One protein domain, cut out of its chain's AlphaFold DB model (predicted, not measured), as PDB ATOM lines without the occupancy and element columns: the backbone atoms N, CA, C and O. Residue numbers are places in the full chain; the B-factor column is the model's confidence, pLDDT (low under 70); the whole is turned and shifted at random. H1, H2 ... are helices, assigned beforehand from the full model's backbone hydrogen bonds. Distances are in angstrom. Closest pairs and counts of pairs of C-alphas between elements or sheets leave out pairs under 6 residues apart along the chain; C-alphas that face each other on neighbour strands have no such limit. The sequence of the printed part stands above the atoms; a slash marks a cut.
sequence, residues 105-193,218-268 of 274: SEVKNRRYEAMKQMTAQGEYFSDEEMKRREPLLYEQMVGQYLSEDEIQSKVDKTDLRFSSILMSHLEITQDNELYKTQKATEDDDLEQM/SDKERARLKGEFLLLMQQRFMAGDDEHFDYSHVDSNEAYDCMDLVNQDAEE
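What this domain is: This is residues 105 to 193 and 218 to 268 of the 274 residues of the protein "DUF2052 domain-containing protein" of Capitella teleta (UniProt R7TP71). Two long helices, H5 and H6, stand on either side of the short H3, and H1 crosses the far end of H6, with H7 packed on H1 and H8 near it, in a loosely joined chain of crossed helices. Both ends of H5 stick out, with residues 162 to 164 at one end and residues 187 to 192 at the other, and the short H4 touches no helix. The printed part has 140 residues with eight named helices, H1 to H8 in order, and no named strand: all helix. It is loose, with a radius of gyration of the C-alphas of 18.4 A and spans of 54 by 45 by 33 A.

How they stand to each other: H1, residues 105 to 121, touches H6, residues 219 to 239, at a steep tilt of 43 degrees, opposite ways; their closest C-alphas, Arg 111 and Met 238, are 5.8 A apart. H2, residues 127 to 133, and H3, residues 135 to 141, only just touch, only at the corner, with 3 pairs of C-alphas within 8 A; the closest, Lys 131 and Tyr 138, are 5.5 A apart. H3 touches H5, residues 162 to 192, at Leu 136 and Tyr 179, closest C-alphas 5.1 A apart, and H6 at Met 141 and Leu 225, 5.9 A. H4, residues 148 to 153, and H6 are apart. H7, residues 248 to 251, touches H1, closest C-alphas Val 107 and Asp 251, 5.4 A. H8, residues 259 to 268, is close but not clearly touching H1. Every O i to N i+4 pair is within hydrogen-bond range except in H7, too short for one.

Where its parts are: H1 begins at C-alpha 105 (49.774, -52.073, 7.873) and is 24.2 A long, H5 45.1 A and H6 30.1 A. H8 ends at C-alpha 268 (46.203, -44.467, -1.642).

The domain as a whole: Residues 194 to 217 are not printed; C-alphas 193 and 218 are 33.0 A apart. No printed residue is under 70.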
ATOM      1  N   SER A 105      51.074 -52.639   8.270       82.31
ATOM      2  CA  SER A 105      49.774 -52.073   7.873       82.31
ATOM      3  C   SER A 105      48.639 -53.072   8.120       82.31
ATOM      4  O   SER A 105      47.674 -52.717   8.776       82.31
ATOM      5  N   GLU A 106      48.791 -54.342   7.745       84.06
ATOM      6  CA  GLU A 106      47.765 -55.371   7.982       84.06
ATOM      7  C   GLU A 106      47.502 -55.607   9.476       84.06
ATOM      8  O   GLU A 106      46.353 -55.740   9.892       84.06
ATOM      9  N   VAL A 107      48.547 -55.625  10.313       88.62
ATOM     10  CA  VAL A 107      48.380 -55.699  11.777       88.62
ATOM     11  C   VAL A 107      47.620 -54.477  12.286       88.62
ATOM     12  O   VAL A 107      46.662 -54.612  13.046       88.62
ATOM     13  N   LYS A 108      48.001 -53.279  11.833       90.25
ATOM     14  CA  LYS A 108      47.330 -52.037  12.217       90.25
ATOM     15  C   LYS A 108      45.861 -52.033  11.777       90.25
ATOM     16  O   LYS A 108      45.005 -51.674  12.575       90.25
ATOM     17  N   ASN A 109      45.556 -52.493  10.568       90.50
ATOM     18  CA  ASN A 109      44.195 -52.548  10.031       90.50
ATOM     19  C   ASN A 109      43.325 -53.548  10.802       90.50
ATOM     20  O   ASN A 109      42.194 -53.229  11.163       90.50
ATOM     21  N   ARG A 110      43.872 -54.718  11.154       91.50
ATOM     22  CA  ARG A 110      43.165 -55.694  11.996       91.50
ATOM     23  C   ARG A 110      42.896 -55.168  13.398       91.50
ATOM     24  O   ARG A 110      41.779 -55.292  13.897       91.50
ATOM     25  N   ARG A 111      43.888 -54.528  14.023       94.00
ATOM     26  CA  ARG A 111      43.703 -53.849  15.314       94.00
ATOM     27  C   ARG A 111      42.661 -52.738  15.217       94.00
ATOM     28  O   ARG A 111      41.845 -52.611  16.121       94.00
ATOM     29  N   TYR A 112      42.623 -51.989  14.117       94.25
ATOM     30  CA  TYR A 112      41.613 -50.951  13.907       94.25
ATOM     31  C   TYR A 112      40.194 -51.524  13.893       94.25
ATOM     32  O   TYR A 112      39.318 -51.020  14.597       94.25
ATOM     33  N   GLU A 113      39.969 -52.603  13.145       94.31
ATOM     34  CA  GLU A 113      38.661 -53.259  13.105       94.31
ATOM     35  C   GLU A 113      38.276 -53.870  14.455       94.31
ATOM     36  O   GLU A 113      37.146 -53.687  14.911       94.31
ATOM     37  N   ALA A 114      39.215 -54.520  15.148       94.38
ATOM     38  CA  ALA A 114      38.977 -55.023  16.499       94.38
ATOM     39  C   ALA A 114      38.604 -53.889  17.472       94.38
ATOM     40  O   ALA A 114      37.605 -53.985  18.185       94.38
ATOM     41  N   MET A 115      39.342 -52.775  17.442       95.12
ATOM     42  CA  MET A 115      39.079 -51.590  18.263       95.12
ATOM     43  C   MET A 115      37.691 -51.004  17.988       95.12
ATOM     44  O   MET A 115      36.952 -50.690  18.925       95.12
ATOM     45  N   LYS A 116      37.296 -50.905  16.715       94.31
ATOM     46  CA  LYS A 116      35.972 -50.422  16.303       94.31
ATOM     47  C   LYS A 116      34.855 -51.328  16.819       94.31
ATOM     48  O   LYS A 116      33.856 -50.824  17.334       94.31
ATOM     49  N   GLN A 117      35.026 -52.647  16.725       93.56
ATOM     50  CA  GLN A 117      34.062 -53.614  17.256       93.56
ATOM     51  C   GLN A 117      33.943 -53.520  18.780       93.56
ATOM     52  O   GLN A 117      32.831 -53.440  19.297       93.56
ATOM     53  N   MET A 118      35.064 -53.449  19.498       93.62
ATOM     54  CA  MET A 118      35.082 -53.314  20.961       93.62
ATOM     55  C   MET A 118      34.475 -51.991  21.432       93.62
ATOM     56  O   MET A 118      33.743 -51.958  22.418       93.62
ATOM     57  N   THR A 119      34.728 -50.903  20.702       92.81
ATOM     58  CA  THR A 119      34.118 -49.596  20.978       92.81
ATOM     59  C   THR A 119      32.602 -49.647  20.783       92.81
ATOM     60  O   THR A 119      31.861 -49.075  21.577       92.81
ATOM     61  N   ALA A 120      32.121 -50.363  19.760       93.50
ATOM     62  CA  ALA A 120      30.690 -50.539  19.518       93.50
ATOM     63  C   ALA A 120      30.008 -51.450  20.555       93.50
ATOM     64  O   ALA A 120      28.853 -51.210  20.902       93.50
ATOM     65  N   GLN A 121      30.706 -52.480  21.047       93.44
ATOM     66  CA  GLN A 121      30.226 -53.348  22.130       93.44
ATOM     67  C   GLN A 121      30.174 -52.606  23.473       93.44
ATOM     68  O   GLN A 121      29.270 -52.848  24.267       93.44
ATOM     69  N   GLY A 122      31.107 -51.678  23.702       89.88
ATOM     70  CA  GLY A 122      31.116 -50.802  24.873       89.88
ATOM     71  C   GLY A 122      31.651 -51.446  26.152       89.88
ATOM     72  O   GLY A 122      31.505 -50.855  27.215       89.88
ATOM     73  N   GLU A 123      32.269 -52.625  26.070       89.38
ATOM     74  CA  GLU A 123      32.868 -53.300  27.228       89.38
ATOM     75  C   GLU A 123      34.293 -52.774  27.467       89.38
ATOM     76  O   GLU A 123      34.526 -52.001  28.393       89.38
ATOM     77  N   TYR A 124      35.232 -53.089  26.569       94.00
ATOM     78  CA  TYR A 124      36.669 -52.834  26.753       94.00
ATOM     79  C   TYR A 124      37.068 -51.350  26.860       94.00
ATOM     80  O   TYR A 124      37.966 -50.989  27.625       94.00
ATOM     81  N   PHE A 125      36.407 -50.479  26.092       95.62
ATOM     82  CA  PHE A 125      36.637 -49.025  26.088       95.62
ATOM     83  C   PHE A 125      35.625 -48.266  26.964       95.62
ATOM     84  O   PHE A 125      35.365 -47.082  26.739       95.62
ATOM     85  N   SER A 126      35.020 -48.938  27.947       94.38
ATOM     86  CA  SER A 126      34.195 -48.272  28.957       94.38
ATOM     87  C   SER A 126      35.052 -47.450  29.928       94.38
ATOM     88  O   SER A 126      36.227 -47.743  30.149       94.38
ATOM     89  N   ASP A 127      34.453 -46.413  30.525       91.56
ATOM     90  CA  ASP A 127      35.110 -45.543  31.520       91.56
ATOM     91  C   ASP A 127      35.698 -46.363  32.682       91.56
ATOM     92  O   ASP A 127      36.804 -46.091  33.139       91.56
ATOM     93  N   GLU A 128      34.975 -47.394  33.125       90.81
ATOM     94  CA  GLU A 128      35.364 -48.267  34.237       90.81
ATOM     95  C   GLU A 128      36.523 -49.199  33.863       90.81
ATOM     96  O   GLU A 128      37.509 -49.269  34.595       90.81
ATOM     97  N   GLU A 129      36.456 -49.858  32.702       93.62
ATOM     98  CA  GLU A 129      37.528 -50.742  32.223       93.62
ATOM     99  C   GLU A 129      38.822 -49.977  31.940       93.62
ATOM    100  O   GLU A 129      39.907 -50.440  32.291       93.62
ATOM    101  N   MET A 130      38.731 -48.791  31.327       94.44
ATOM    102  CA  MET A 130      39.908 -47.959  31.069       94.44
ATOM    103  C   MET A 130      40.519 -47.435  32.370       94.44
ATOM    104  O   MET A 130      41.738 -47.456  32.510       94.44
ATOM    105  N   LYS A 131      39.693 -47.029  33.346       93.12
ATOM    106  CA  LYS A 131      40.168 -46.620  34.674       93.12
ATOM    107  C   LYS A 131      40.887 -47.757  35.400       93.12
ATOM    108  O   LYS A 131      41.920 -47.511  36.008       93.12
ATOM    109  N   ARG A 132      40.351 -48.979  35.356       92.31
ATOM    110  CA  ARG A 132      40.962 -50.138  36.026       92.31
ATOM    111  C   ARG A 132      42.345 -50.462  35.455       92.31
ATOM    112  O   ARG A 132      43.242 -50.844  36.194       92.31
ATOM    113  N   ARG A 133      42.504 -50.325  34.135       92.94
ATOM    114  CA  ARG A 133      43.766 -50.595  33.431       92.94
ATOM    115  C   ARG A 133      44.791 -49.477  33.611       92.94
ATOM    116  O   ARG A 133      45.973 -49.754  33.749       92.94
ATOM    117  N   GLU A 134      44.341 -48.227  33.620       94.50
ATOM    118  CA  GLU A 134      45.214 -47.050  33.667       94.50
ATOM    119  C   GLU A 134      44.741 -46.040  34.729       94.50
ATOM    120  O   GLU A 134      44.278 -44.941  34.393       94.50
ATOM    121  N   PRO A 135      44.822 -46.391  36.029       94.88
ATOM    122  CA  PRO A 135      44.245 -45.581  37.098       94.88
ATOM    123  C   PRO A 135      44.941 -44.227  37.277       94.88
ATOM    124  O   PRO A 135      44.255 -43.240  37.551       94.88
ATOM    125  N   LEU A 136      46.266 -44.138  37.102       95.31
ATOM    126  CA  LEU A 136      46.991 -42.865  37.217       95.31
ATOM    127  C   LEU A 136      46.611 -41.892  36.103       95.31
ATOM    128  O   LEU A 136      46.238 -40.750  36.373       95.31
ATOM    129  N   LEU A 137      46.648 -42.369  34.859       94.75
ATOM    130  CA  LEU A 137      46.286 -41.573  33.691       94.75
ATOM    131  C   LEU A 137      44.826 -41.109  33.772       94.75
ATOM    132  O   LEU A 137      44.516 -39.957  33.456       94.75
ATOM    133  N   TYR A 138      43.928 -41.985  34.234       94.94
ATOM    134  CA  TYR A 138      42.538 -41.619  34.482       94.94
ATOM    135  C   TYR A 138      42.431 -40.500  35.516       94.94
ATOM    136  O   TYR A 138      41.700 -39.538  35.288       94.94
ATOM    137  N   GLU A 139      43.143 -40.595  36.640       93.69
ATOM    138  CA  GLU A 139      43.109 -39.566  37.680       93.69
ATOM    139  C   GLU A 139      43.591 -38.210  37.144       93.69
ATOM    140  O   GLU A 139      42.908 -37.200  37.326       93.69
ATOM    141  N   GLN A 140      44.695 -38.200  36.391       92.69
ATOM    142  CA  GLN A 140      45.273 -36.999  35.782       92.69
ATOM    143  C   GLN A 140      44.359 -36.360  34.720       92.69
ATOM    144  O   GLN A 140      44.239 -35.137  34.653       92.69
ATOM    145  N   MET A 141      43.692 -37.146  33.870       93.06
ATOM    146  CA  MET A 141      42.880 -36.589  32.777       93.06
ATOM    147  C   MET A 141      41.417 -36.355  33.162       93.06
ATOM    148  O   MET A 141      40.776 -35.437  32.651       93.06
ATOM    149  N   VAL A 142      40.868 -37.185  34.048       92.50
ATOM    150  CA  VAL A 142      39.429 -37.250  34.329       92.50
ATOM    151  C   VAL A 142      39.132 -37.139  35.823       92.50
ATOM    152  O   VAL A 142      38.292 -36.324  36.209       92.50
ATOM    153  N   GLY A 143      39.794 -37.945  36.654       89.38
ATOM    154  CA  GLY A 143      39.450 -38.146  38.065       89.38
ATOM    155  C   GLY A 143      39.534 -36.883  38.922       89.38
ATOM    156  O   GLY A 143      38.595 -36.596  39.675       89.38
ATOM    157  N   GLN A 144      40.564 -36.059  38.706       88.56
ATOM    158  CA  GLN A 144      40.766 -34.801  39.435       88.56
ATOM    159  C   GLN A 144      39.660 -33.754  39.202       88.56
ATOM    160  O   GLN A 144      39.500 -32.831  39.998       88.56
ATOM    161  N   TYR A 145      38.869 -33.908  38.133       88.06
ATOM    162  CA  TYR A 145      37.798 -32.985  37.741       88.06
ATOM    163  C   TYR A 145      36.386 -33.511  38.048       88.06
ATOM    164  O   TYR A 145      35.399 -32.870  37.669       88.06
ATOM    165  N   LEU A 146      36.271 -34.688  38.673       85.31
ATOM    166  CA  LEU A 146      34.989 -35.230  39.129       85.31
ATOM    167  C   LEU A 146      34.533 -34.506  40.397       85.31
ATOM    168  O   LEU A 146      35.330 -34.310  41.320       85.31
ATOM    169  N   SER A 147      33.248 -34.153  40.458       83.62
ATOM    170  CA  SER A 147      32.644 -33.619  41.680       83.62
ATOM    171  C   SER A 147      32.408 -34.721  42.718       83.62
ATOM    172  O   SER A 147      32.292 -35.904  42.386       83.62
ATOM    173  N   GLU A 148      32.299 -34.340  43.992       80.75
ATOM    174  CA  GLU A 148      31.976 -35.284  45.071       80.75
ATOM    175  C   GLU A 148      30.633 -35.994  44.833       80.75
ATOM    176  O   GLU A 148      30.529 -37.206  45.032       80.75
ATOM    177  N   ASP A 149      29.633 -35.268  44.321       81.25
ATOM    178  CA  ASP A 149      28.325 -35.822  43.956       81.25
ATOM    179  C   ASP A 149      28.445 -36.886  42.852       81.25
ATOM    180  O   ASP A 149      27.830 -37.954  42.933       81.25
ATOM    181  N   GLU A 150      29.265 -36.631  41.825       82.94
ATOM    182  CA  GLU A 150      29.520 -37.585  40.740       82.94
ATOM    183  C   GLU A 150      30.207 -38.846  41.271       82.94
ATOM    184  O   GLU A 150      29.790 -39.960  40.946       82.94
ATOM    185  N   ILE A 151      31.210 -38.698  42.138       81.50
ATOM    186  CA  ILE A 151      31.903 -39.830  42.767       81.50
ATOM    187  C   ILE A 151      30.931 -40.652  43.611       81.50
ATOM    188  O   ILE A 151      30.896 -41.879  43.511       81.50
ATOM    189  N   GLN A 152      30.106 -39.990  44.417       79.06
ATOM    190  CA  GLN A 152      29.185 -40.674  45.312       79.06
ATOM    191  C   GLN A 152      28.041 -41.370  44.566       79.06
ATOM    192  O   GLN A 152      27.518 -42.375  45.058       79.06
ATOM    193  N   SER A 153      27.680 -40.873  43.380       79.44
ATOM    194  CA  SER A 153      26.712 -41.513  42.487       79.44
ATOM    195  C   SER A 153      27.233 -42.803  41.843       79.44
ATOM    196  O   SER A 153      26.431 -43.687  41.546       79.44
ATOM    197  N   LYS A 154      28.558 -42.946  41.679       76.19
ATOM    198  CA  LYS A 154      29.199 -44.146  41.111       76.19
ATOM    199  C   LYS A 154      29.271 -45.326  42.089       76.19
ATOM    200  O   LYS A 154      29.538 -46.446  41.673       76.19
ATOM    201  N   VAL A 155      29.045 -45.102  43.384       76.75
ATOM    202  CA  VAL A 155      29.026 -46.187  44.374       76.75
ATOM    203  C   VAL A 155      27.704 -46.943  44.259       76.75
ATOM    204  O   VAL A 155      26.655 -46.417  44.638       76.75
ATOM    205  N   ASP A 156      27.756 -48.187  43.783       74.06
ATOM    206  CA  ASP A 156      26.586 -49.061  43.752       74.06
ATOM    207  C   ASP A 156      26.164 -49.438  45.184       74.06
ATOM    208  O   ASP A 156      26.816 -50.209  45.886       74.06
ATOM    209  N   LYS A 157      25.056 -48.846  45.641       79.19
ATOM    210  CA  LYS A 157      24.465 -49.094  46.968       79.19
ATOM    211  C   LYS A 157      23.366 -50.159  46.931       79.19
ATOM    212  O   LYS A 157      22.661 -50.331  47.926       79.19
ATOM    213  N   THR A 158      23.165 -50.830  45.796       81.00
ATOM    214  CA  THR A 158      22.060 -51.779  45.612       81.00
ATOM    215  C   THR A 158      22.366 -53.161  46.193       81.00
ATOM    216  O   THR A 158      21.465 -53.783  46.760       81.00
ATOM    217  N   ASP A 159      23.625 -53.614  46.140       81.69
ATOM    218  CA  ASP A 159      24.062 -54.903  46.688       81.69
ATOM    219  C   ASP A 159      24.967 -54.740  47.919       81.69
ATOM    220  O   ASP A 159      26.187 -54.628  47.834       81.69
ATOM    221  N   LEU A 160      24.353 -54.771  49.103       84.19
ATOM    222  CA  LEU A 160      25.045 -54.648  50.394       84.19
ATOM    223  C   LEU A 160      25.466 -56.001  50.990       84.19
ATOM    224  O   LEU A 160      25.738 -56.101  52.191       84.19
ATOM    225  N   ARG A 161      25.483 -57.081  50.196       92.81
ATOM    226  CA  ARG A 161      25.988 -58.371  50.676       92.81
ATOM    227  C   ARG A 161      27.466 -58.240  51.028       92.81
ATOM    228  O   ARG A 161      28.256 -57.684  50.273       92.81
ATOM    229  N   PHE A 162      27.852 -58.825  52.161       91.06
ATOM    230  CA  PHE A 162      29.234 -58.777  52.646       91.06
ATOM    231  C   PHE A 162      30.244 -59.301  51.614       91.06
ATOM    232  O   PHE A 162      31.324 -58.742  51.480       91.06
ATOM    233  N   SER A 163      29.874 -60.327  50.839       92.94
ATOM    234  CA  SER A 163      30.695 -60.844  49.738       92.94
ATOM    235  C   SER A 163      30.984 -59.795  48.664       92.94
ATOM    236  O   SER A 163      32.113 -59.712  48.197       92.94
ATOM    237  N   SER A 164      29.980 -59.000  48.292       89.12
ATOM    238  CA  SER A 164      30.094 -57.971  47.256       89.12
ATOM    239  C   SER A 164      30.951 -56.811  47.761       89.12
ATOM    240  O   SER A 164      31.885 -56.410  47.084       89.12
ATOM    241  N   ILE A 165      30.739 -56.375  49.009       89.50
ATOM    242  CA  ILE A 165      31.566 -55.343  49.658       89.50
ATOM    243  C   ILE A 165      33.036 -55.776  49.739       89.50
ATOM    244  O   ILE A 165      33.927 -54.976  49.462       89.50
ATOM    245  N   LEU A 166      33.305 -57.032  50.115       92.94
ATOM    246  CA  LEU A 166      34.670 -57.559  50.160       92.94
ATOM    247  C   LEU A 166      35.316 -57.619  48.774       92.94
ATOM    248  O   LEU A 166      36.492 -57.286  48.658       92.94
ATOM    249  N   MET A 167      34.567 -58.030  47.743       90.56
ATOM    250  CA  MET A 167      35.078 -58.064  46.371       90.56
ATOM    251  C   MET A 167      35.404 -56.653  45.877       90.56
ATOM    252  O   MET A 167      36.529 -56.405  45.462       90.56
ATOM    253  N   SER A 168      34.485 -55.699  46.050       87.69
ATOM    254  CA  SER A 168      34.731 -54.297  45.699       87.69
ATOM    255  C   SER A 168      35.904 -53.705  46.483       87.69
ATOM    256  O   SER A 168      36.692 -52.944  45.937       87.69
ATOM    257  N   HIS A 169      36.074 -54.056  47.762       90.44
ATOM    258  CA  HIS A 169      37.231 -53.606  48.538       90.44
ATOM    259  C   HIS A 169      38.554 -54.175  48.004       90.44
ATOM    260  O   HIS A 169      39.562 -53.466  47.990       90.44
ATOM    261  N   LEU A 170      38.555 -55.437  47.566       92.62
ATOM    262  CA  LEU A 170      39.708 -56.064  46.925       92.62
ATOM    263  C   LEU A 170      40.064 -55.341  45.620       92.62
ATOM    264  O   LEU A 170      41.223 -54.984  45.441       92.62
ATOM    265  N   GLU A 171      39.075 -55.087  44.761       89.88
ATOM    266  CA  GLU A 171      39.236 -54.347  43.499       89.88
ATOM    267  C   GLU A 171      39.801 -52.946  43.752       89.88
ATOM    268  O   GLU A 171      40.851 -52.593  43.228       89.88
ATOM    269  N   ILE A 172      39.192 -52.187  44.670       88.81
ATOM    270  CA  ILE A 172      39.668 -50.849  45.050       88.81
ATOM    271  C   ILE A 172      41.108 -50.898  45.570       88.81
ATOM    272  O   ILE A 172      41.898 -49.992  45.319       88.81
ATOM    273  N   THR A 173      41.466 -51.931  46.332       91.88
ATOM    274  CA  THR A 173      42.829 -52.077  46.849       91.88
ATOM    275  C   THR A 173      43.814 -52.348  45.713       91.88
ATOM    276  O   THR A 173      44.873 -51.733  45.692       91.88
ATOM    277  N   GLN A 174      43.466 -53.210  44.756       91.00
ATOM    278  CA  GLN A 174      44.297 -53.481  43.579       91.00
ATOM    279  C   GLN A 174      44.507 -52.221  42.733       91.00
ATOM    280  O   GLN A 174      45.654 -51.885  42.439       91.00
ATOM    281  N   ASP A 175      43.436 -51.486  42.434       89.25
ATOM    282  CA  ASP A 175      43.502 -50.237  41.669       89.25
ATOM    283  C   ASP A 175      44.390 -49.195  42.367       89.25
ATOM    284  O   ASP A 175      45.199 -48.524  41.727       89.25
ATOM    285  N   ASN A 176      44.279 -49.077  43.695       91.25
ATOM    286  CA  ASN A 176      45.096 -48.153  44.481       91.25
ATOM    287  C   ASN A 176      46.578 -48.540  44.503       91.25
ATOM    288  O   ASN A 176      47.438 -47.660  44.499       91.25
ATOM    289  N   GLU A 177      46.895 -49.832  44.573       95.00
ATOM    290  CA  GLU A 177      48.284 -50.290  44.498       95.00
ATOM    291  C   GLU A 177      48.863 -50.038  43.102       95.00
ATOM    292  O   GLU A 177      49.950 -49.471  43.001       95.00
ATOM    293  N   LEU A 178      48.110 -50.341  42.036       94.31
ATOM    294  CA  LEU A 178      48.517 -50.042  40.660       94.31
ATOM    295  C   LEU A 178      48.760 -48.542  40.463       94.31
ATOM    296  O   LEU A 178      49.810 -48.158  39.955       94.31
ATOM    297  N   TYR A 179      47.849 -47.691  40.944       94.69
ATOM    298  CA  TYR A 179      48.011 -46.236  40.925       94.69
ATOM    299  C   TYR A 179      49.325 -45.792  41.583       94.69
ATOM    300  O   TYR A 179      50.072 -45.001  41.010       94.69
ATOM    301  N   LYS A 180      49.640 -46.312  42.779       95.19
ATOM    302  CA  LYS A 180      50.888 -45.974  43.483       95.19
ATOM    303  C   LYS A 180      52.116 -46.421  42.701       95.19
ATOM    304  O   LYS A 180      53.089 -45.676  42.652       95.19
ATOM    305  N   THR A 181      52.083 -47.620  42.119       95.19
ATOM    306  CA  THR A 181      53.187 -48.134  41.303       95.19
ATOM    307  C   THR A 181      53.408 -47.263  40.071       95.19
ATOM    308  O   THR A 181      54.527 -46.804  39.877       95.19
ATOM    309  N   GLN A 182      52.352 -46.974  39.303       93.69
ATOM    310  CA  GLN A 182      52.425 -46.103  38.125       93.69
ATOM    311  C   GLN A 182      52.957 -44.709  38.485       93.69
ATOM    312  O   GLN A 182      53.773 -44.141  37.763       93.69
ATOM    313  N   LYS A 183      52.518 -44.164  39.626       94.31
ATOM    314  CA  LYS A 183      52.943 -42.835  40.064       94.31
ATOM    315  C   LYS A 183      54.424 -42.818  40.435       94.31
ATOM    316  O   LYS A 183      55.150 -41.940  39.999       94.31
ATOM    317  N   ALA A 184      54.875 -43.818  41.191       94.88
ATOM    318  CA  ALA A 184      56.278 -43.936  41.566       94.88
ATOM    319  C   ALA A 184      57.197 -44.111  40.346       94.88
ATOM    320  O   ALA A 184      58.299 -43.576  40.347       94.88
ATOM    321  N   THR A 185      56.753 -44.836  39.311       93.44
ATOM    322  CA  THR A 185      57.519 -44.960  38.061       93.44
ATOM    323  C   THR A 185      57.592 -43.645  37.289       93.44
ATOM    324  O   THR A 185      58.664 -43.298  36.813       93.44
ATOM    325  N   GLU A 186      56.492 -42.887  37.203       92.88
ATOM    326  CA  GLU A 186      56.495 -41.568  36.550       92.88
ATOM    327  C   GLU A 186      57.402 -40.575  37.295       92.88
ATOM    328  O   GLU A 186      58.175 -39.854  36.666       92.88
ATOM    329  N   ASP A 187      57.352 -40.570  38.631       91.31
ATOM    330  CA  ASP A 187      58.196 -39.709  39.464       91.31
ATOM    331  C   ASP A 187      59.697 -40.042  39.284       91.31
ATOM    332  O   ASP A 187      60.510 -39.129  39.124       91.31
ATOM    333  N   ASP A 188      60.069 -41.328  39.238       92.75
ATOM    334  CA  ASP A 188      61.452 -41.773  38.990       92.75
ATOM    335  C   ASP A 188      61.942 -41.378  37.586       92.75
ATOM    336  O   ASP A 188      63.041 -40.837  37.436       92.75
ATOM    337  N   ASP A 189      61.110 -41.559  36.554       90.19
ATOM    338  CA  ASP A 189      61.425 -41.133  35.185       90.19
ATOM    339  C   ASP A 189      61.658 -39.611  35.106       90.19
ATOM    340  O   ASP A 189      62.593 -39.143  34.444       90.19
ATOM    341  N   LEU A 190      60.843 -38.819  35.813       88.31
ATOM    342  CA  LEU A 190      61.000 -37.366  35.896       88.31
ATOM    343  C   LEU A 190      62.279 -36.960  36.635       88.31
ATOM    344  O   LEU A 190      62.937 -36.002  36.222       88.31
ATOM    345  N   GLU A 191      62.649 -37.661  37.708       88.00
ATOM    346  CA  GLU A 191      63.907 -37.433  38.424       88.00
ATOM    347  C   GLU A 191      65.124 -37.730  37.542       88.00
ATOM    348  O   GLU A 191      66.047 -36.915  37.490       88.00
ATOM    349  N   GLN A 192      65.102 -38.826  36.779       84.69
ATOM    350  CA  GLN A 192      66.183 -39.188  35.854       84.69
ATOM    351  C   GLN A 192      66.366 -38.180  34.706       84.69
ATOM    352  O   GLN A 192      67.469 -38.041  34.171       84.69
ATOM    353  N   MET A 193      65.308 -37.463  34.314       80.19
ATOM    354  CA  MET A 193      65.370 -36.426  33.276       80.19
ATOM    355  C   MET A 193      65.861 -35.061  33.783       80.19
ATOM    356  O   MET A 193      66.128 -34.175  32.961       80.19
ATOM    357  N   SER A 218      35.288 -26.152  33.181       89.50
ATOM    358  CA  SER A 218      34.002 -26.163  32.474       89.50
ATOM    359  C   SER A 218      33.615 -27.584  32.054       89.50
ATOM    360  O   SER A 218      34.469 -28.357  31.622       89.50
ATOM    361  N   ASP A 219      32.315 -27.894  32.049       87.12
ATOM    362  CA  ASP A 219      31.783 -29.169  31.545       87.12
ATOM    363  C   ASP A 219      32.274 -29.505  30.129       87.12
ATOM    364  O   ASP A 219      32.530 -30.666  29.810       87.12
ATOM    365  N   LYS A 220      32.442 -28.481  29.279       90.88
ATOM    366  CA  LYS A 220      32.968 -28.643  27.919       90.88
ATOM    367  C   LYS A 220      34.420 -29.120  27.927       90.88
ATOM    368  O   LYS A 220      34.789 -29.963  27.115       90.88
ATOM    369  N   GLU A 221      35.224 -28.581  28.835       90.81
ATOM    370  CA  GLU A 221      36.629 -28.950  28.972       90.81
ATOM    371  C   GLU A 221      36.768 -30.353  29.561       90.81
ATOM    372  O   GLU A 221      37.524 -31.169  29.047       90.81
ATOM    373  N   ARG A 222      35.934 -30.693  30.549       89.62
ATOM    374  CA  ARG A 222      35.867 -32.052  31.096       89.62
ATOM    375  C   ARG A 222      35.482 -33.078  30.027       89.62
ATOM    376  O   ARG A 222      36.058 -34.159  29.976       89.62
ATOM    377  N   ALA A 223      34.522 -32.751  29.161       91.31
ATOM    378  CA  ALA A 223      34.151 -33.614  28.040       91.31
ATOM    379  C   ALA A 223      35.293 -33.766  27.021       91.31
ATOM    380  O   ALA A 223      35.498 -34.862  26.503       91.31
ATOM    381  N   ARG A 224      36.056 -32.692  26.767       94.56
ATOM    382  CA  ARG A 224      37.245 -32.728  25.906       94.56
ATOM    383  C   ARG A 224      38.309 -33.664  26.476       94.56
ATOM    384  O   ARG A 224      38.722 -34.576  25.772       94.56
ATOM    385  N   LEU A 225      38.673 -33.498  27.748       93.81
ATOM    386  CA  LEU A 225      39.676 -34.330  28.419       93.81
ATOM    387  C   LEU A 225      39.273 -35.807  28.473       93.81
ATOM    388  O   LEU A 225      40.095 -36.676  28.202       93.81
ATOM    389  N   LYS A 226      37.992 -36.108  28.734       93.38
ATOM    390  CA  LYS A 226      37.467 -37.482  28.637       93.38
ATOM    391  C   LYS A 226      37.608 -38.060  27.226       93.38
ATOM    392  O   LYS A 226      37.942 -39.231  27.072       93.38
ATOM    393  N   GLY A 227      37.359 -37.251  26.194       95.06
ATOM    394  CA  GLY A 227      37.560 -37.654  24.803       95.06
ATOM    395  C   GLY A 227      39.032 -37.894  24.462       95.06
ATOM    396  O   GLY A 227      39.348 -38.862  23.778       95.06
ATOM    397  N   GLU A 228      39.932 -37.052  24.970       96.38
ATOM    398  CA  GLU A 228      41.382 -37.214  24.803       96.38
ATOM    399  C   GLU A 228      41.900 -38.462  25.511       96.38
ATOM    400  O   GLU A 228      42.684 -39.203  24.928       96.38
ATOM    401  N   PHE A 229      41.401 -38.739  26.716       96.75
ATOM    402  CA  PHE A 229      41.693 -39.970  27.441       96.75
ATOM    403  C   PHE A 229      41.287 -41.202  26.622       96.75
ATOM    404  O   PHE A 229      42.110 -42.082  26.382       96.75
ATOM    405  N   LEU A 230      40.053 -41.233  26.104       95.94
ATOM    406  CA  LEU A 230      39.592 -42.325  25.242       95.94
ATOM    407  C   LEU A 230      40.475 -42.485  23.994       95.94
ATOM    408  O   LEU A 230      40.838 -43.604  23.631       95.94
ATOM    409  N   LEU A 231      40.833 -41.380  23.339       95.94
ATOM    410  CA  LEU A 231      41.643 -41.406  22.122       95.94
ATOM    411  C   LEU A 231      43.066 -41.906  22.400       95.94
ATOM    412  O   LEU A 231      43.601 -42.691  21.618       95.94
ATOM    413  N   LEU A 232      43.651 -41.520  23.535       96.25
ATOM    414  CA  LEU A 232      44.947 -42.016  23.988       96.25
ATOM    415  C   LEU A 232      44.906 -43.526  24.258       96.25
ATOM    416  O   LEU A 232      45.788 -44.251  23.795       96.25
ATOM    417  N   MET A 233      43.854 -44.019  24.920       95.81
ATOM    418  CA  MET A 233      43.653 -45.455  25.147       95.81
ATOM    419  C   MET A 233      43.506 -46.225  23.828       95.81
ATOM    420  O   MET A 233      44.129 -47.270  23.641       95.81
ATOM    421  N   GLN A 234      42.744 -45.691  22.871       95.38
ATOM    422  CA  GLN A 234      42.627 -46.269  21.528       95.38
ATOM    423  C   GLN A 234      43.964 -46.250  20.776       95.38
ATOM    424  O   GLN A 234      44.295 -47.209  20.083       95.38
ATOM    425  N   GLN A 235      44.762 -45.190  20.920       95.06
ATOM    426  CA  GLN A 235      46.075 -45.094  20.291       95.06
ATOM    427  C   GLN A 235      47.060 -46.121  20.864       95.06
ATOM    428  O   GLN A 235      47.734 -46.792  20.081       95.06
ATOM    429  N   ARG A 236      47.120 -46.283  22.194       94.94
ATOM    430  CA  ARG A 236      47.931 -47.328  22.850       94.94
ATOM    431  C   ARG A 236      47.513 -48.717  22.382       94.94
ATOM    432  O   ARG A 236      48.359 -49.515  21.979       94.94
ATOM    433  N   PHE A 237      46.201 -48.957  22.311       95.81
ATOM    434  CA  PHE A 237      45.666 -50.204  21.779       95.81
ATOM    435  C   PHE A 237      46.161 -50.470  20.349       95.81
ATOM    436  O   PHE A 237      46.665 -51.547  20.045       95.81
ATOM    437  N   MET A 238      46.067 -49.470  19.471       94.31
ATOM    438  CA  MET A 238      46.519 -49.566  18.082       94.31
ATOM    439  C   MET A 238      48.031 -49.805  17.962       94.31
ATOM    440  O   MET A 238      48.467 -50.574  17.100       94.31
ATOM    441  N   ALA A 239      48.827 -49.168  18.825       93.62
ATOM    442  CA  ALA A 239      50.280 -49.322  18.872       93.62
ATOM    443  C   ALA A 239      50.712 -50.725  19.330       93.62
ATOM    444  O   ALA A 239      51.702 -51.255  18.824       93.62
ATOM    445  N   GLY A 240      49.898 -51.395  20.149       92.88
ATOM    446  CA  GLY A 240      50.246 -52.696  20.726       92.88
ATOM    447  C   GLY A 240      50.811 -52.598  22.136       92.88
ATOM    448  O   GLY A 240      51.422 -53.558  22.592       92.88
ATOM    449  N   ASP A 241      50.641 -51.444  22.782       92.69
ATOM    450  CA  ASP A 241      51.265 -51.112  24.065       92.69
ATOM    451  C   ASP A 241      50.315 -51.365  25.251       92.69
ATOM    452  O   ASP A 241      50.626 -51.033  26.389       92.69
ATOM    453  N   ASP A 242      49.127 -51.919  24.996       92.88
ATOM    454  CA  ASP A 242      48.138 -52.237  26.025       92.88
ATOM    455  C   ASP A 242      48.447 -53.604  26.651       92.88
ATOM    456  O   ASP A 242      48.075 -54.651  26.120       92.88
ATOM    457  N   GLU A 243      49.145 -53.600  27.786       90.25
ATOM    458  CA  GLU A 243      49.606 -54.822  28.466       90.25
ATOM    459  C   GLU A 243      48.461 -55.740  28.921       90.25
ATOM    460  O   GLU A 243      48.645 -56.946  29.100       90.25
ATOM    461  N   HIS A 244      47.264 -55.181  29.094       89.06
ATOM    462  CA  HIS A 244      46.083 -55.921  29.522       89.06
ATOM    463  C   HIS A 244      45.347 -56.608  28.361       89.06
ATOM    464  O   HIS A 244      44.366 -57.316  28.607       89.06
ATOM    465  N   PHE A 245      45.807 -56.430  27.116       92.94
ATOM    466  CA  PHE A 245      45.209 -57.035  25.933       92.94
ATOM    467  C   PHE A 245      46.073 -58.145  25.329       92.94
ATOM    468  O   PHE A 245      47.253 -57.964  25.036       92.94
ATOM    469  N   ASP A 246      45.460 -59.294  25.029       91.31
ATOM    470  CA  ASP A 246      46.136 -60.361  24.290       91.31
ATOM    471  C   ASP A 246      45.986 -60.177  22.771       91.31
ATOM    472  O   ASP A 246      45.073 -60.706  22.124       91.31
ATOM    473  N   TYR A 247      46.944 -59.455  22.189       91.50
ATOM    474  CA  TYR A 247      47.011 -59.170  20.755       91.50
ATOM    475  C   TYR A 247      47.115 -60.403  19.857       91.50
ATOM    476  O   TYR A 247      46.794 -60.303  18.672       91.50
ATOM    477  N   SER A 248      47.491 -61.578  20.373       86.44
ATOM    478  CA  SER A 248      47.580 -62.795  19.554       86.44
ATOM    479  C   SER A 248      46.237 -63.177  18.911       86.44
ATOM    480  O   SER A 248      46.206 -63.706  17.796       86.44
ATOM    481  N   HIS A 249      45.122 -62.819  19.558       86.31
ATOM    482  CA  HIS A 249      43.760 -63.057  19.077       86.31
ATOM    483  C   HIS A 249      43.329 -62.126  17.932       86.31
ATOM    484  O   HIS A 249      42.330 -62.403  17.259       86.31
ATOM    485  N   VAL A 250      44.061 -61.030  17.706       89.25
ATOM    486  CA  VAL A 250      43.750 -60.002  16.700       89.25
ATOM    487  C   VAL A 250      44.814 -59.980  15.605       89.25
ATOM    488  O   VAL A 250      44.491 -60.116  14.426       89.25
ATOM    489  N   ASP A 251      46.090 -59.921  15.980       87.75
ATOM    490  CA  ASP A 251      47.238 -59.771  15.076       87.75
ATOM    491  C   ASP A 251      47.466 -60.969  14.153       87.75
ATOM    492  O   ASP A 251      48.275 -60.900  13.234       87.75
ATOM    493  N   SER A 252      46.807 -62.099  14.397       79.88
ATOM    494  CA  SER A 252      46.870 -63.288  13.538       79.88
ATOM    495  C   SER A 252      45.498 -63.708  13.010       79.88
ATOM    496  O   SER A 252      45.370 -64.774  12.411       79.88
ATOM    497  N   ASN A 253      44.467 -62.886  13.214       82.44
ATOM    498  CA  ASN A 253      43.089 -63.246  12.915       82.44
ATOM    499  C   ASN A 253      42.573 -62.535  11.657       82.44
ATOM    500  O   ASN A 253      42.327 -61.333  11.657       82.44
ATOM    501  N   GLU A 254      42.385 -63.312  10.593       80.81
ATOM    502  CA  GLU A 254      41.894 -62.847   9.286       80.81
ATOM    503  C   GLU A 254      40.433 -62.373   9.323       80.81
ATOM    504  O   GLU A 254      39.988 -61.672   8.422       80.81
ATOM    505  N   ALA A 255      39.658 -62.709  10.362       83.62
ATOM    506  CA  ALA A 255      38.286 -62.212  10.488       83.62
ATOM    507  C   ALA A 255      38.222 -60.681  10.641       83.62
ATOM    508  O   ALA A 255      37.167 -60.090  10.406       83.62
ATOM    509  N   TYR A 256      39.337 -60.050  11.023       86.12
ATOM    510  CA  TYR A 256      39.478 -58.598  11.099       86.12
ATOM    511  C   TYR A 256      40.053 -57.975   9.816       86.12
ATOM    512  O   TYR A 256      40.238 -56.759   9.772       86.12
ATOM    513  N   ASP A 257      40.323 -58.764   8.768       83.88
ATOM    514  CA  ASP A 257      40.759 -58.239   7.472       83.88
ATOM    515  C   ASP A 257      39.567 -57.596   6.751       83.88
ATOM    516  O   ASP A 257      38.762 -58.249   6.079       83.88
ATOM    517  N   CYS A 258      39.436 -56.282   6.900       83.38
ATOM    518  CA  CYS A 258      38.409 -55.509   6.216       83.38
ATOM    519  C   CYS A 258      38.829 -55.221   4.772       83.38
ATOM    520  O   CYS A 258      39.753 -54.449   4.515       83.38
ATOM    521  N   MET A 259      38.116 -55.828   3.820       78.94
ATOM    522  CA  MET A 259      38.383 -55.668   2.385       78.94
ATOM    523  C   MET A 259      38.296 -54.204   1.935       78.94
ATOM    524  O   MET A 259      39.048 -53.799   1.056       78.94
ATOM    525  N   ASP A 260      37.422 -53.405   2.553       82.69
ATOM    526  CA  ASP A 260      37.279 -51.982   2.225       82.69
ATOM    527  C   ASP A 260      38.538 -51.190   2.604       82.69
ATOM    528  O   ASP A 260      39.021 -50.400   1.796       82.69
ATOM    529  N   LEU A 261      39.109 -51.452   3.786       80.50
ATOM    530  CA  LEU A 261      40.375 -50.849   4.226       80.50
ATOM    531  C   LEU A 261      41.537 -51.276   3.327       80.50
ATOM    532  O   LEU A 261      42.327 -50.443   2.903       80.50
ATOM    533  N   VAL A 262      41.610 -52.561   2.973       79.06
ATOM    534  CA  VAL A 262      42.653 -53.071   2.067       79.06
ATOM    535  C   VAL A 262      42.578 -52.402   0.692       79.06
ATOM    536  O   VAL A 262      43.612 -52.083   0.107       79.06
ATOM    537  N   ASN A 263      41.369 -52.177   0.172       81.44
ATOM    538  CA  ASN A 263      41.181 -51.489  -1.102       81.44
ATOM    539  C   ASN A 263      41.582 -50.012  -1.011       81.44
ATOM    540  O   ASN A 263      42.272 -49.536  -1.905       81.44
ATOM    541  N   GLN A 264      41.207 -49.313   0.064       82.81
ATOM    542  CA  GLN A 264      41.606 -47.917   0.283       82.81
ATOM    543  C   GLN A 264      43.125 -47.769   0.380       82.81
ATOM    544  O   GLN A 264      43.689 -46.951  -0.336       82.81
ATOM    545  N   ASP A 265      43.796 -48.611   1.166       82.44
ATOM    546  CA  ASP A 265      45.259 -48.601   1.279       82.44
ATOM    547  C   ASP A 265      45.934 -48.854  -0.084       82.44
ATOM    548  O   ASP A 265      46.966 -48.263  -0.408       82.44
ATOM    549  N   ALA A 266      45.358 -49.745  -0.900       82.19
ATOM    550  CA  ALA A 266      45.856 -50.026  -2.243       82.19
ATOM    551  C   ALA A 266      45.639 -48.845  -3.205       82.19
ATOM    552  O   ALA A 266      46.514 -48.571  -4.029       82.19
ATOM    553  N   GLU A 267      44.502 -48.155  -3.104       85.62
ATOM    554  CA  GLU A 267      44.208 -46.936  -3.861       85.62
ATOM    555  C   GLU A 267      45.138 -45.788  -3.450       85.62
ATOM    556  O   GLU A 267      45.764 -45.188  -4.320       85.62
ATOM    557  N   GLU A 268      45.299 -45.511  -2.153       85.88
ATOM    558  CA  GLU A 268      46.203 -44.467  -1.642       85.88
ATOM    559  C   GLU A 268      47.640 -44.702  -2.101       85.88
ATOM    560  O   GLU A 268      48.272 -43.805  -2.657       85.88
TER     561      GLU A 268